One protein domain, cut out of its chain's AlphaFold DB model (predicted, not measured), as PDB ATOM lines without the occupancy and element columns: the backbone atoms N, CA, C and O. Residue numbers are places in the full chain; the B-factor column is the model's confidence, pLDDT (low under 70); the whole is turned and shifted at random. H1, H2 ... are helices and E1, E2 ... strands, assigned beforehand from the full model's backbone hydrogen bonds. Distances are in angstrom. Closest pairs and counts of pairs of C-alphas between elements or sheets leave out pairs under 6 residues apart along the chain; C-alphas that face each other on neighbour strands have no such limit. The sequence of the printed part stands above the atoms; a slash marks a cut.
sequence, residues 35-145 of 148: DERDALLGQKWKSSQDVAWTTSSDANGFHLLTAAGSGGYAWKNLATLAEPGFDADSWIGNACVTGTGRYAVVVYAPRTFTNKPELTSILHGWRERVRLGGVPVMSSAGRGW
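This is residues 35 to 145 of the 148 residues of an uncharacterized protein of Streptomyces sp. A0958 (UniProt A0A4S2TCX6). Two strongly twisted antiparallel sheets, E4 E5 E6 E7 and E1 E2 E3, lie face to face as a sandwich, with the short helices H1 and H2 off both sheets at opposite ends of the long axis. E1 E2 E3 form a meander, each strand the antiparallel neighbour of the one before. The 111 printed residues include two named helices and seven named strands, in the order H1 E1 E2 E3 E4 E5 H2 E6 E7, mostly strand. The whole is loose, with a radius of gyration of the C-alphas of 16.4 A, and a rod spanning 54 by 27 by 22 A.

Begin with E4, residues 91 to 97, E5, 103 to 110, E6, 125 to 131, and E7, 138 to 144, neighbours in that order. Look for N 94 and O 107, 2.9 A, in the hairpin E4 and E5; N 106 and O 128, 2.9 A, between E5 and E6; and N 125 and O 144, 2.8 A, in the hairpin E6 and E7. In the other sheet, E1, residues 51 to 58, and E2, 61 to 68, form a hairpin with N 63 and O 56 at 2.8 A; E2 and E3, 74 to 81, form another with N 62 and O 81 at 2.8 A. The sheets' strands stand at 27 degrees; the closest C-alphas of E2 and E4, Phe 62 and Trp 91, are 5.3 A apart. H1, residues 37 to 40, and H2, 117 to 122, are on neither sheet. H2 has 1 of 2 O i to N i+4 pairs within hydrogen-bond range; H1 is too short for one.

Find C-alpha 37 at (31.170, -17.556, 1.835), where H1 begins. E1 runs 23.0 A from C-alpha 51 at (37.308, -24.791, 14.116), E2 22.4 A and E5 22.8 A. E7 ends at C-alpha 144, (44.571, -46.618, 25.575).

The C-alphas farthest apart, Gln 43 and Glu 118, are 54.4 A apart. The printed part has no cut, and no link is long. Residues 121 to 123, 134 to 137 and 144 to 145 have pLDDT under 70.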
ATOM      1  N   ASP A  35      33.360 -17.100  -3.238       94.62
ATOM      2  CA  ASP A  35      32.259 -16.269  -3.723       94.62
ATOM      3  C   ASP A  35      30.918 -16.567  -3.034       94.62
ATOM      4  O   ASP A  35      30.043 -15.703  -2.993       94.62
ATOM      5  N   GLU A  36      30.772 -17.737  -2.411       95.44
ATOM      6  CA  GLU A  36      29.575 -18.127  -1.659       95.44
ATOM      7  C   GLU A  36      29.697 -17.876  -0.141       95.44
ATOM      8  O   GLU A  36      28.696 -17.901   0.583       95.44
ATOM      9  N   ARG A  37      30.908 -17.615   0.379       95.50
ATOM     10  CA  ARG A  37      31.170 -17.556   1.835       95.50
ATOM     11  C   ARG A  37      30.366 -16.488   2.556       95.50
ATOM     12  O   ARG A  37      29.857 -16.758   3.639       95.50
ATOM     13  N   ASP A  38      30.227 -15.297   1.983       96.75
ATOM     14  CA  ASP A  38      29.474 -14.223   2.641       96.75
ATOM     15  C   ASP A  38      27.987 -14.587   2.793       96.75
ATOM     16  O   ASP A  38      27.368 -14.226   3.798       96.75
ATOM     17  N   ALA A  39      27.429 -15.345   1.840       97.06
ATOM     18  CA  ALA A  39      26.042 -15.802   1.860       97.06
ATOM     19  C   ALA A  39      25.827 -17.001   2.799       97.06
ATOM     20  O   ALA A  39      24.842 -17.030   3.535       97.06
ATOM     21  N   LEU A  40      26.745 -17.974   2.797       95.88
ATOM     22  CA  LEU A  40      26.595 -19.229   3.544       95.88
ATOM     23  C   LEU A  40      27.148 -19.171   4.974       95.88
ATOM     24  O   LEU A  40      26.585 -19.782   5.879       95.88
ATOM     25  N   LEU A  41      28.251 -18.453   5.187       95.75
ATOM     26  CA  LEU A  41      28.945 -18.348   6.480       95.75
ATOM     27  C   LEU A  41      28.667 -17.015   7.189       95.75
ATOM     28  O   LEU A  41      28.999 -16.848   8.365       95.75
ATOM     29  N   GLY A  42      28.057 -16.066   6.477       96.56
ATOM     30  CA  GLY A  42      27.775 -14.721   6.951       96.56
ATOM     31  C   GLY A  42      28.978 -13.781   6.862       96.56
ATOM     32  O   GLY A  42      30.137 -14.186   6.876       96.56
ATOM     33  N   GLN A  43      28.698 -12.478   6.863       95.69
ATOM     34  CA  GLN A  43      29.664 -11.391   6.613       95.69
ATOM     35  C   GLN A  43      30.886 -11.347   7.555       95.69
ATOM     36  O   GLN A  43      31.862 -10.646   7.294       95.69
ATOM     37  N   LYS A  44      30.841 -12.065   8.684       96.00
ATOM     38  CA  LYS A  44      31.904 -12.087   9.702       96.00
ATOM     39  C   LYS A  44      32.767 -13.351   9.655       96.00
ATOM     40  O   LYS A  44      33.575 -13.554  10.559       96.00
ATOM     41  N   TRP A  45      32.641 -14.191   8.623       96.12
ATOM     42  CA  TRP A  45      33.384 -15.454   8.540       96.12
ATOM     43  C   TRP A  45      34.900 -15.256   8.650       96.12
ATOM     44  O   TRP A  45      35.555 -15.995   9.378       96.12
ATOM     45  N   LYS A  46      35.452 -14.193   8.047       95.75
ATOM     46  CA  LYS A  46      36.893 -13.863   8.092       95.75
ATOM     47  C   LYS A  46      37.442 -13.684   9.512       95.75
ATOM     48  O   LYS A  46      38.628 -13.903   9.730       95.75
ATOM     49  N   SER A  47      36.600 -13.296  10.473       96.50
ATOM     50  CA  SER A  47      36.979 -13.139  11.883       96.50
ATOM     51  C   SER A  47      36.524 -14.300  12.773       96.50
ATOM     52  O   SER A  47      36.695 -14.221  13.989       96.50
ATOM     53  N   SER A  48      35.911 -15.345  12.206       95.00
ATOM     54  CA  SER A  48      35.482 -16.520  12.967       95.00
ATOM     55  C   SER A  48      36.689 -17.213  13.604       95.00
ATOM     56  O   SER A  48      37.733 -17.402  12.973       95.00
ATOM     57  N   GLN A  49      36.523 -17.592  14.870       92.06
ATOM     58  CA  GLN A  49      37.470 -18.424  15.614       92.06
ATOM     59  C   GLN A  49      37.034 -19.895  15.631       92.06
ATOM     60  O   GLN A  49      37.663 -20.713  16.303       92.06
ATOM     61  N   ASP A  50      35.967 -20.231  14.904       92.00
ATOM     62  CA  ASP A  50      35.419 -21.578  14.876       92.00
ATOM     63  C   ASP A  50      36.373 -22.516  14.143       92.00
ATOM     64  O   ASP A  50      36.943 -22.192  13.094       92.00
ATOM     65  N   VAL A  51      36.526 -23.710  14.702       92.81
ATOM     66  CA  VAL A  51      37.308 -24.791  14.116       92.81
ATOM     67  C   VAL A  51      36.449 -26.045  14.144       92.81
ATOM     68  O   VAL A  51      36.128 -26.564  15.213       92.81
ATOM     69  N   ALA A  52      36.091 -26.540  12.964       93.94
ATOM     70  CA  ALA A  52      35.534 -27.874  12.820       93.94
ATOM     71  C   ALA A  52      36.664 -28.908  12.882       93.94
ATOM     72  O   ALA A  52      37.787 -28.647  12.434       93.94
ATOM     73  N   TRP A  53      36.370 -30.089  13.420       94.31
ATOM     74  CA  TRP A  53      37.290 -31.219  13.447       94.31
ATOM     75  C   TRP A  53      36.571 -32.490  13.006       94.31
ATOM     76  O   TRP A  53      35.365 -32.635  13.198       94.31
ATOM     77  N   THR A  54      37.322 -33.405  12.408       95.44
ATOM     78  CA  THR A  54      36.858 -34.757  12.097       95.44
ATOM     79  C   THR A  54      38.052 -35.702  12.045       95.44
ATOM     80  O   THR A  54      39.204 -35.267  12.140       95.44
ATOM     81  N   THR A  55      37.788 -36.992  11.902       95.88
ATOM     82  CA  THR A  55      38.816 -38.015  11.732       95.88
ATOM     83  C   THR A  55      38.579 -38.796  10.453       95.88
ATOM     84  O   THR A  55      37.436 -39.063  10.084       95.88
ATOM     85  N   SER A  56      39.660 -39.209   9.808       95.81
ATOM     86  CA  SER A  56      39.648 -40.234   8.766       95.81
ATOM     87  C   SER A  56      40.746 -41.244   9.065       95.81
ATOM     88  O   SER A  56      41.578 -41.025   9.945       95.81
ATOM     89  N   SER A  57      40.769 -42.359   8.352       95.31
ATOM     90  CA  SER A  57      41.865 -43.308   8.469       95.31
ATOM     91  C   SER A  57      42.099 -44.045   7.166       95.31
ATOM     92  O   SER A  57      41.181 -44.260   6.373       95.31
ATOM     93  N   ASP A  58      43.347 -44.431   6.962       96.00
ATOM     94  CA  ASP A  58      43.783 -45.300   5.879       96.00
ATOM     95  C   ASP A  58      44.958 -46.167   6.364       96.00
ATOM     96  O   ASP A  58      45.164 -46.298   7.572       96.00
ATOM     97  N   ALA A  59      45.684 -46.826   5.458       96.06
ATOM     98  CA  ALA A  59      46.831 -47.672   5.800       96.06
ATOM     99  C   ALA A  59      48.008 -46.885   6.417       96.06
ATOM    100  O   ALA A  59      48.791 -47.438   7.189       96.06
ATOM    101  N   ASN A  60      48.122 -45.589   6.116       95.44
ATOM    102  CA  ASN A  60      49.207 -44.725   6.580       95.44
ATOM    103  C   ASN A  60      48.969 -44.176   7.991       95.44
ATOM    104  O   ASN A  60      49.913 -43.695   8.616       95.44
ATOM    105  N   GLY A  61      47.734 -44.204   8.499       95.56
ATOM    106  CA  GLY A  61      47.460 -43.784   9.869       95.56
ATOM    107  C   GLY A  61      46.007 -43.461  10.184       95.56
ATOM    108  O   GLY A  61      45.110 -43.500   9.343       95.56
ATOM    109  N   PHE A  62      45.791 -43.108  11.449       96.31
ATOM    110  CA  PHE A  62      44.590 -42.429  11.915       96.31
ATOM    111  C   PHE A  62      44.811 -40.917  11.813       96.31
ATOM    112  O   PHE A  62      45.715 -40.362  12.441       96.31
ATOM    113  N   HIS A  63      44.005 -40.239  11.006       96.31
ATOM    114  CA  HIS A  63      44.165 -38.825  10.700       96.31
ATOM    115  C   HIS A  63      43.191 -37.988  11.518       96.31
ATOM    116  O   HIS A  63      41.989 -38.251  11.550       96.31
ATOM    117  N   LEU A  64      43.706 -36.930  12.136       95.56
ATOM    118  CA  LEU A  64      42.895 -35.870  12.717       95.56
ATOM    119  C   LEU A  64      42.911 -34.682  11.759       95.56
ATOM    120  O   LEU A  64      43.979 -34.171  11.421       95.56
ATOM    121  N   LEU A  65      41.734 -34.229  11.335       95.06
ATOM    122  CA  LEU A  65      41.567 -33.122  10.401       95.06
ATOM    123  C   LEU A  65      40.912 -31.935  11.093       95.06
ATOM    124  O   LEU A  65      40.062 -32.096  11.970       95.06
ATOM    125  N   THR A  66      41.288 -30.733  10.663       94.62
ATOM    126  CA  THR A  66      40.667 -29.484  11.115       94.62
ATOM    127  C   THR A  66      40.323 -28.574   9.948       94.62
ATOM    128  O   THR A  66      40.946 -28.644   8.888       94.62
ATOM    129  N   ALA A  67      39.326 -27.719  10.155       94.56
ATOM    130  CA  ALA A  67      38.840 -26.755   9.180       94.56
ATOM    131  C   ALA A  67      38.432 -25.463   9.900       94.56
ATOM    132  O   ALA A  67      37.514 -25.465  10.719       94.56
ATOM    133  N   ALA A  68      39.132 -24.361   9.623       93.94
ATOM    134  CA  ALA A  68      38.867 -23.069  10.257       93.94
ATOM    135  C   ALA A  68      37.738 -22.313   9.538       93.94
ATOM    136  O   ALA A  68      37.751 -22.210   8.306       93.94
ATOM    137  N   GLY A  69      36.816 -21.712  10.295       95.19
ATOM    138  CA  GLY A  69      35.717 -20.905   9.752       95.19
ATOM    139  C   GLY A  69      36.213 -19.698   8.950       95.19
ATOM    140  O   GLY A  69      35.727 -19.434   7.850       95.19
ATOM    141  N   SER A  70      37.282 -19.048   9.420       95.19
ATOM    142  CA  SER A  70      37.981 -17.959   8.716       95.19
ATOM    143  C   SER A  70      38.708 -18.375   7.439       95.19
ATOM    144  O   SER A  70      39.179 -17.511   6.706       95.19
ATOM    145  N   GLY A  71      38.781 -19.676   7.148       93.75
ATOM    146  CA  GLY A  71      39.269 -20.234   5.887       93.75
ATOM    147  C   GLY A  71      38.172 -20.901   5.055       93.75
ATOM    148  O   GLY A  71      38.491 -21.719   4.197       93.75
ATOM    149  N   GLY A  72      36.893 -20.628   5.339       95.75
ATOM    150  CA  GLY A  72      35.768 -21.248   4.637       95.75
ATOM    151  C   GLY A  72      35.603 -22.740   4.928       95.75
ATOM    152  O   GLY A  72      35.126 -23.475   4.069       95.75
ATOM    153  N   TYR A  73      36.043 -23.197   6.102       95.62
ATOM    154  CA  TYR A  73      36.044 -24.609   6.489       95.62
ATOM    155  C   TYR A  73      36.803 -25.533   5.518       95.62
ATOM    156  O   TYR A  73      36.412 -26.676   5.299       95.62
ATOM    157  N   ALA A  74      37.926 -25.061   4.970       94.00
ATOM    158  CA  ALA A  74      38.833 -25.901   4.194       94.00
ATOM    159  C   ALA A  74      39.527 -26.957   5.072       94.00
ATOM    160  O   ALA A  74      40.283 -26.600   5.983       94.00
ATOM    161  N   TRP A  75      39.310 -28.242   4.781       93.81
ATOM    162  CA  TRP A  75      39.915 -29.343   5.538       93.81
ATOM    163  C   TRP A  75      41.431 -29.427   5.351       93.81
ATOM    164  O   TRP A  75      41.951 -29.381   4.237       93.81
ATOM    165  N   LYS A  76      42.145 -29.604   6.463       92.25
ATOM    166  CA  LYS A  76      43.589 -29.849   6.504       92.25
ATOM    167  C   LYS A  76      43.893 -30.987   7.467       92.25
ATOM    168  O   LYS A  76      43.314 -31.052   8.553       92.25
ATOM    169  N   ASN A  77      44.841 -31.841   7.090       93.25
ATOM    170  CA  ASN A  77      45.398 -32.834   7.998       93.25
ATOM    171  C   ASN A  77      46.186 -32.117   9.103       93.25
ATOM    172  O   ASN A  77      47.156 -31.413   8.819       93.25
ATOM    173  N   LEU A  78      45.746 -32.272  10.349       94.12
ATOM    174  CA  LEU A  78      46.418 -31.719  11.521       94.12
ATOM    175  C   LEU A  78      47.474 -32.690  12.052       94.12
ATOM    176  O   LEU A  78      48.568 -32.267  12.420       94.12
ATOM    177  N   ALA A  79      47.134 -33.977  12.110       94.31
ATOM    178  CA  ALA A  79      48.024 -35.025  12.583       94.31
ATOM    179  C   ALA A  79      47.697 -36.354  11.907       94.31
ATOM    180  O   ALA A  79      46.543 -36.642  11.601       94.31
ATOM    181  N   THR A  80      48.721 -37.180  11.717       94.75
ATOM    182  CA  THR A  80      48.590 -38.573  11.289       94.75
ATOM    183  C   THR A  80      49.271 -39.439  12.328       94.75
ATOM    184  O   THR A  80      50.440 -39.224  12.639       94.75
ATOM    185  N   LEU A  81      48.495 -40.346  12.911       94.25
ATOM    186  CA  LEU A  81      48.885 -41.170  14.041       94.25
ATOM    187  C   LEU A  81      49.064 -42.606  13.563       94.25
ATOM    188  O   LEU A  81      48.122 -43.225  13.067       94.25
ATOM    189  N   ALA A  82      50.280 -43.111  13.704       93.94
ATOM    190  CA  ALA A  82      50.663 -44.475  13.387       93.94
ATOM    191  C   ALA A  82      51.868 -44.849  14.252       93.94
ATOM    192  O   ALA A  82      52.616 -43.975  14.696       93.94
ATOM    193  N   GLU A  83      52.059 -46.141  14.481       90.44
ATOM    194  CA  GLU A  83      53.092 -46.637  15.387       90.44
ATOM    195  C   GLU A  83      54.191 -47.353  14.616       90.44
ATOM    196  O   GLU A  83      53.896 -48.254  13.824       90.44
ATOM    197  N   PRO A  84      55.465 -46.999  14.849       88.12
ATOM    198  CA  PRO A  84      56.581 -47.694  14.229       88.12
ATOM    199  C   PRO A  84      56.540 -49.201  14.503       88.12
ATOM    200  O   PRO A  84      56.344 -49.638  15.636       88.12
ATOM    201  N   GLY A  85      56.772 -49.998  13.459       87.31
ATOM    202  CA  GLY A  85      56.783 -51.461  13.553       87.31
ATOM    203  C   GLY A  85      55.409 -52.124  13.444       87.31
ATOM    204  O   GLY A  85      55.329 -53.340  13.604       87.31
ATOM    205  N   PHE A  86      54.350 -51.360  13.152       87.69
ATOM    206  CA  PHE A  86      53.021 -51.891  12.862       87.69
ATOM    207  C   PHE A  86      52.572 -51.492  11.460       87.69
ATOM    208  O   PHE A  86      52.271 -50.329  11.203       87.69
ATOM    209  N   ASP A  87      52.463 -52.488  10.585       87.38
ATOM    210  CA  ASP A  87      51.759 -52.338   9.316       87.38
ATOM    211  C   ASP A  87      50.261 -52.586   9.526       87.38
ATOM    212  O   ASP A  87      49.852 -53.469  10.290       87.38
ATOM    213  N   ALA A  88      49.433 -51.811   8.833       91.31
ATOM    214  CA  ALA A  88      47.986 -51.942   8.881       91.31
ATOM    215  C   ALA A  88      47.386 -51.740   7.487       91.31
ATOM    216  O   ALA A  88      47.841 -50.903   6.714       91.31
ATOM    217  N   ASP A  89      46.325 -52.484   7.182       92.38
ATOM    218  CA  ASP A  89      45.463 -52.208   6.031       92.38
ATOM    219  C   ASP A  89      44.630 -50.932   6.251       92.38
ATOM    220  O   ASP A  89      44.279 -50.228   5.307       92.38
ATOM    221  N   SER A  90      44.322 -50.633   7.514       94.62
ATOM    222  CA  SER A  90      43.704 -49.398   7.976       94.62
ATOM    223  C   SER A  90      43.924 -49.218   9.478       94.62
ATOM    224  O   SER A  90      44.023 -50.190  10.235       94.62
ATOM    225  N   TRP A  91      43.948 -47.969   9.929       95.06
ATOM    226  CA  TRP A  91      43.903 -47.625  11.347       95.06
ATOM    227  C   TRP A  91      42.470 -47.334  11.808       95.06
ATOM    228  O   TRP A  91      41.621 -46.885  11.041       95.06
ATOM    229  N   ILE A  92      42.190 -47.569  13.086       93.19
ATOM    230  CA  ILE A  92      40.909 -47.251  13.728       93.19
ATOM    231  C   ILE A  92      41.149 -46.467  15.009       93.19
ATOM    232  O   ILE A  92      42.225 -46.552  15.599       93.19
ATOM    233  N   GLY A  93      40.145 -45.722  15.465       92.12
ATOM    234  CA  GLY A  93      40.287 -44.922  16.669       92.12
ATOM    235  C   GLY A  93      39.093 -44.039  16.984       92.12
ATOM    236  O   GLY A  93      38.132 -43.961  16.224       92.12
ATOM    237  N   ASN A  94      39.188 -43.361  18.123       92.81
ATOM    238  CA  ASN A  94      38.234 -42.359  18.585       92.81
ATOM    239  C   ASN A  94      38.990 -41.097  18.998       92.81
ATOM    240  O   ASN A  94      40.084 -41.172  19.562       92.81
ATOM    241  N   ALA A  95      38.387 -39.934  18.771       93.88
ATOM    242  CA  ALA A  95      38.920 -38.654  19.211       93.88
ATOM    243  C   ALA A  95      37.867 -37.882  20.009       93.88
ATOM    244  O   ALA A  95      36.683 -37.889  19.677       93.88
ATOM    245  N   CYS A  96      38.303 -37.205  21.068       93.69
ATOM    246  CA  CYS A  96      37.454 -36.316  21.857       93.69
ATOM    247  C   CYS A  96      38.176 -34.999  22.118       93.69
ATOM    248  O   CYS A  96      39.334 -34.986  22.542       93.69
ATOM    249  N   VAL A  97      37.482 -33.882  21.911       93.69
ATOM    250  CA  VAL A  97      38.010 -32.551  22.219       93.69
ATOM    251  C   VAL A  97      37.844 -32.257  23.705       93.69
ATOM    252  O   VAL A  97      36.802 -32.512  24.305       93.69
ATOM    253  N   THR A  98      38.899 -31.733  24.321       92.62
ATOM    254  CA  THR A  98      38.891 -31.309  25.727       92.62
ATOM    255  C   THR A  98      38.003 -30.081  25.926       92.62
ATOM    256  O   THR A  98      37.829 -29.289  25.007       92.62
ATOM    257  N   GLY A  99      37.505 -29.852  27.147       89.50
ATOM    258  CA  GLY A  99      36.561 -28.756  27.425       89.50
ATOM    259  C   GLY A  99      37.050 -27.343  27.065       89.50
ATOM    260  O   GLY A  99      36.238 -26.447  26.888       89.50
ATOM    261  N   THR A 100      38.361 -27.135  26.908       89.56
ATOM    262  CA  THR A 100      38.921 -25.845  26.455       89.56
ATOM    263  C   THR A 100      38.949 -25.675  24.934       89.56
ATOM    264  O   THR A 100      39.350 -24.619  24.458       89.56
ATOM    265  N   GLY A 101      38.642 -26.715  24.155       89.56
ATOM    266  CA  GLY A 101      38.785 -26.706  22.695       89.56
ATOM    267  C   GLY A 101      40.233 -26.754  22.191       89.56
ATOM    268  O   GLY A 101      40.462 -26.836  20.993       89.56
ATOM    269  N   ARG A 102      41.235 -26.719  23.081       90.38
ATOM    270  CA  ARG A 102      42.655 -26.587  22.698       90.38
ATOM    271  C   ARG A 102      43.333 -27.892  22.311       90.38
ATOM    272  O   ARG A 102      44.387 -27.863  21.682       90.38
ATOM    273  N   TYR A 103      42.784 -29.019  22.741       93.31
ATOM    274  CA  TYR A 103      43.376 -30.333  22.520       93.31
ATOM    275  C   TYR A 103      42.306 -31.352  22.168       93.31
ATOM    276  O   TYR A 103      41.227 -31.325  22.766       93.31
ATOM    277  N   ALA A 104      42.658 -32.284  21.290       94.75
ATOM    278  CA  ALA A 104      41.998 -33.569  21.142       94.75
ATOM    279  C   ALA A 104      42.802 -34.645  21.884       94.75
ATOM    280  O   ALA A 104      44.034 -34.663  21.835       94.75
ATOM    281  N   VAL A 105      42.107 -35.538  22.580       94.31
ATOM    282  CA  VAL A 105      42.663 -36.809  23.050       94.31
ATOM    283  C   VAL A 105      42.220 -37.870  22.062       94.31
ATOM    284  O   VAL A 105      41.020 -38.024  21.829       94.31
ATOM    285  N   VAL A 106      43.183 -38.572  21.481       94.38
ATOM    286  CA  VAL A 106      42.955 -39.566  20.437       94.38
ATOM    287  C   VAL A 106      43.428 -40.918  20.936       94.38
ATOM    288  O   VAL A 106      44.497 -41.013  21.535       94.38
ATOM    289  N   VAL A 107      42.626 -41.953  20.710       93.00
ATOM    290  CA  VAL A 107      43.003 -43.352  20.915       93.00
ATOM    291  C   VAL A 107      42.918 -44.090  19.591       93.00
ATOM    292  O   VAL A 107      41.917 -43.940  18.897       93.00
ATOM    293  N   TYR A 108      43.949 -44.850  19.227       93.56
ATOM    294  CA  TYR A 108      44.035 -45.503  17.917       93.56
ATOM    295  C   TYR A 108      44.826 -46.813  17.961       93.56
ATOM    296  O   TYR A 108      45.596 -47.051  18.895       93.56
ATOM    297  N   ALA A 109      44.606 -47.670  16.963       93.44
ATOM    298  CA  ALA A 109      45.346 -48.912  16.724       93.44
ATOM    299  C   ALA A 109      45.120 -49.431  15.287       93.44
ATOM    300  O   ALA A 109      44.197 -48.960  14.611       93.44
ATOM    301  N   PRO A 110      45.901 -50.424  14.820       93.56
ATOM    302  CA  PRO A 110      45.586 -51.158  13.600       93.56
ATOM    303  C   PRO A 110      44.201 -51.809  13.672       93.56
ATOM    304  O   PRO A 110      43.832 -52.411  14.684       93.56
ATOM    305  N   ARG A 111      43.447 -51.771  12.568       92.31
ATOM    306  CA  ARG A 111      42.128 -52.419  12.453       92.31
ATOM    307  C   ARG A 111      42.164 -53.915  12.776       92.31
ATOM    308  O   ARG A 111      41.180 -54.479  13.248       92.31
ATOM    309  N   THR A 112      43.303 -54.567  12.571       89.06
ATOM    310  CA  THR A 112      43.504 -55.994  12.862       89.06
ATOM    311  C   THR A 112      43.320 -56.364  14.339       89.06
ATOM    312  O   THR A 112      43.204 -57.558  14.635       89.06
ATOM    313  N   PHE A 113      43.269 -55.375  15.242       88.00
ATOM    314  CA  PHE A 113      43.030 -55.554  16.677       88.00
ATOM    315  C   PHE A 113      41.537 -55.686  17.019       88.00
ATOM    316  O   PHE A 113      41.199 -56.209  18.082       88.00
ATOM    317  N   THR A 114      40.633 -55.242  16.141       85.75
ATOM    318  CA  THR A 114      39.183 -55.293  16.375       85.75
ATOM    319  C   THR A 114      38.714 -56.721  16.663       85.75
ATOM    320  O   THR A 114      39.063 -57.658  15.945       85.75
ATOM    321  N   ASN A 115      37.891 -56.878  17.706       81.19
ATOM    322  CA  ASN A 115      37.326 -58.156  18.163       81.19
ATOM    323  C   ASN A 115      38.354 -59.234  18.564       81.19
ATOM    324  O   ASN A 115      37.995 -60.407  18.654       81.19
ATOM    325  N   LYS A 116      39.613 -58.858  18.828       84.31
ATOM    326  CA  LYS A 116      40.666 -59.774  19.294       84.31
ATOM    327  C   LYS A 116      41.115 -59.403  20.706       84.31
ATOM    328  O   LYS A 116      42.059 -58.620  20.855       84.31
ATOM    329  N   PRO A 117      40.438 -59.914  21.752       78.69
ATOM    330  CA  PRO A 117      40.727 -59.553  23.138       78.69
ATOM    331  C   PRO A 117      42.182 -59.824  23.530       78.69
ATOM    332  O   PRO A 117      42.753 -59.072  24.311       78.69
ATOM    333  N   GLU A 118      42.821 -60.844  22.966       80.44
ATOM    334  CA  GLU A 118      44.239 -61.140  23.173       80.44
ATOM    335  C   GLU A 118      45.168 -60.014  22.687       80.44
ATOM    336  O   GLU A 118      46.171 -59.727  23.335       80.44
ATOM    337  N   LEU A 119      44.819 -59.312  21.604       78.31
ATOM    338  CA  LEU A 119      45.604 -58.176  21.115       78.31
ATOM    339  C   LEU A 119      45.271 -56.899  21.890       78.31
ATOM    340  O   LEU A 119      46.173 -56.166  22.288       78.31
ATOM    341  N   THR A 120      43.993 -56.644  22.169       73.00
ATOM    342  CA  THR A 120      43.569 -55.418  22.868       73.00
ATOM    343  C   THR A 120      43.899 -55.425  24.365       73.00
ATOM    344  O   THR A 120      44.125 -54.356  24.936       73.00
ATOM    345  N   SER A 121      43.991 -56.598  25.000       69.88
ATOM    346  CA  SER A 121      44.374 -56.734  26.417       69.88
ATOM    347  C   SER A 121      45.883 -56.730  26.659       69.88
ATOM    348  O   SER A 121      46.303 -56.299  27.729       69.88
ATOM    349  N   ILE A 122      46.693 -57.185  25.694       63.28
ATOM    350  CA  ILE A 122      48.158 -57.271  25.835       63.28
ATOM    351  C   ILE A 122      48.848 -56.051  25.220       63.28
ATOM    352  O   ILE A 122      49.736 -55.461  25.836       63.28
ATOM    353  N   LEU A 123      48.473 -55.674  23.994       69.19
ATOM    354  CA  LEU A 123      49.131 -54.580  23.274       69.19
ATOM    355  C   LEU A 123      48.520 -53.226  23.641       69.19
ATOM    356  O   LEU A 123      49.251 -52.233  23.743       69.19
ATOM    357  N   HIS A 124      47.214 -53.219  23.934       76.81
ATOM    358  CA  HIS A 124      46.390 -52.017  24.064       76.81
ATOM    359  C   HIS A 124      46.416 -51.156  22.787       76.81
ATOM    360  O   HIS A 124      47.129 -51.440  21.829       76.81
ATOM    361  N   GLY A 125      45.606 -50.102  22.760       84.25
ATOM    362  CA  GLY A 125      45.745 -49.033  21.777       84.25
ATOM    363  C   GLY A 125      46.741 -47.994  22.262       84.25
ATOM    364  O   GLY A 125      47.176 -48.006  23.420       84.25
ATOM    365  N   TRP A 126      47.049 -47.042  21.399       91.00
ATOM    366  CA  TRP A 126      47.872 -45.888  21.733       91.00
ATOM    367  C   TRP A 126      46.998 -44.688  22.024       91.00
ATOM    368  O   TRP A 126      45.868 -44.601  21.540       91.00
ATOM    369  N   ARG A 127      47.495 -43.787  22.870       91.94
ATOM    370  CA  ARG A 127      46.806 -42.561  23.248       91.94
ATOM    371  C   ARG A 127      47.718 -41.371  23.043       91.94
ATOM    372  O   ARG A 127      48.735 -41.229  23.717       91.94
ATOM    373  N   GLU A 128      47.255 -40.443  22.227       92.50
ATOM    374  CA  GLU A 128      47.968 -39.212  21.923       92.50
ATOM    375  C   GLU A 128      47.119 -38.001  22.299       92.50
ATOM    376  O   GLU A 128      45.889 -37.995  22.180       92.50
ATOM    377  N   ARG A 129      47.781 -36.951  22.787       93.12
ATOM    378  CA  ARG A 129      47.169 -35.632  22.949       93.12
ATOM    379  C   ARG A 129      47.662 -34.743  21.816       93.12
ATOM    380  O   ARG A 129      48.859 -34.493  21.708       93.12
ATOM    381  N   VAL A 130      46.733 -34.227  21.018       93.81
ATOM    382  CA  VAL A 130      47.017 -33.388  19.847       93.81
ATOM    383  C   VAL A 130      46.476 -31.985  20.084       93.81
ATOM    384  O   VAL A 130      45.308 -31.819  20.435       93.81
ATOM    385  N   ARG A 131      47.308 -30.955  19.910       91.44
ATOM    386  CA  ARG A 131      46.865 -29.554  20.001       91.44
ATOM    387  C   ARG A 131      46.052 -29.152  18.767       91.44
ATOM    388  O   ARG A 131      46.535 -29.278  17.648       91.44
ATOM    389  N   LEU A 132      44.854 -28.612  18.984       86.50
ATOM    390  CA  LEU A 132      43.999 -28.055  17.938       86.50
ATOM    391  C   LEU A 132      44.407 -26.593  17.685       86.50
ATOM    392  O   LEU A 132      44.231 -25.732  18.548       86.50
ATOM    393  N   GLY A 133      44.997 -26.332  16.516       75.00
ATOM    394  CA  GLY A 133      45.441 -25.001  16.084       75.00
ATOM    395  C   GLY A 133      46.889 -24.638  16.452       75.00
ATOM    396  O   GLY A 133      47.431 -25.045  17.483       75.00
ATOM    397  N   GLY A 134      47.511 -23.819  15.597       66.88
ATOM    398  CA  GLY A 134      48.942 -23.503  15.660       66.88
ATOM    399  C   GLY A 134      49.811 -24.613  15.059       66.88
ATOM    400  O   GLY A 134      49.337 -25.409  14.252       66.88
ATOM    401  N   VAL A 135      51.092 -24.659  15.434       59.50
ATOM    402  CA  VAL A 135      51.986 -25.759  15.034       59.50
ATOM    403  C   VAL A 135      51.501 -27.053  15.702       59.50
ATOM    404  O   VAL A 135      51.256 -27.023  16.914       59.50
ATOM    405  N   PRO A 136      51.359 -28.171  14.964       63.06
ATOM    406  CA  PRO A 136      50.971 -29.446  15.550       63.06
ATOM    407  C   PRO A 136      51.987 -29.841  16.620       63.06
ATOM    408  O   PRO A 136      53.163 -30.052  16.334       63.06
ATOM    409  N   VAL A 137      51.531 -29.920  17.867       68.75
ATOM    410  CA  VAL A 137      52.302 -30.516  18.956       68.75
ATOM    411  C   VAL A 137      51.536 -31.744  19.398       68.75
ATOM    412  O   VAL A 137      50.398 -31.643  19.870       68.75
ATOM    413  N   MET A 138      52.173 -32.889  19.197       78.12
ATOM    414  CA  MET A 138      51.718 -34.184  19.663       78.12
ATOM    415  C   MET A 138      52.553 -34.578  20.872       78.12
ATOM    416  O   MET A 138      53.766 -34.360  20.903       78.12
ATOM    417  N   SER A 139      51.896 -35.121  21.883       77.75
ATOM    418  CA  SER A 139      52.574 -35.666  23.049       77.75
ATOM    419  C   SER A 139      51.914 -36.968  23.449       77.75
ATOM    420  O   SER A 139      50.695 -36.974  23.689       77.75
ATOM    421  N   SER A 140      52.737 -38.003  23.614       81.62
ATOM    422  CA  SER A 140      52.237 -39.296  24.046       81.62
ATOM    423  C   SER A 140      51.607 -39.202  25.417       81.62
ATOM    424  O   SER A 140      52.184 -38.671  26.370       81.62
ATOM    425  N   ALA A 141      50.382 -39.704  25.497       74.50
ATOM    426  CA  ALA A 141      49.626 -39.840  26.726       74.50
ATOM    427  C   ALA A 141      49.588 -41.309  27.195       74.50
ATOM    428  O   ALA A 141      48.829 -41.639  28.109       74.50
ATOM    429  N   GLY A 142      50.414 -42.176  26.594       80.44
ATOM    430  CA  GLY A 142      50.584 -43.579  26.965       80.44
ATOM    431  C   GLY A 142      49.630 -44.525  26.235       80.44
ATOM    432  O   GLY A 142      49.253 -44.299  25.089       80.44
ATOM    433  N   ARG A 143      49.241 -45.620  26.900       81.31
ATOM    434  CA  ARG A 143      48.350 -46.645  26.330       81.31
ATOM    435  C   ARG A 143      46.862 -46.296  26.510       81.31
ATOM    436  O   ARG A 143      46.464 -45.554  27.419       81.31
ATOM    437  N   GLY A 144      46.016 -46.841  25.639       63.62
ATOM    438  CA  GLY A 144      44.571 -46.618  25.575       63.62
ATOM    439  C   GLY A 144      43.771 -47.922  25.540       63.62
ATOM    440  O   GLY A 144      44.114 -48.843  24.814       63.62
ATOM    441  N   TRP A 145      42.689 -47.991  26.320       62.78
ATOM    442  CA  TRP A 145      41.844 -49.192  26.455       62.78
ATOM    443  C   TRP A 145      40.560 -49.149  25.615       62.78
ATOM    444  O   TRP A 145      39.925 -50.175  25.417       62.78
TER     445      TRP A 145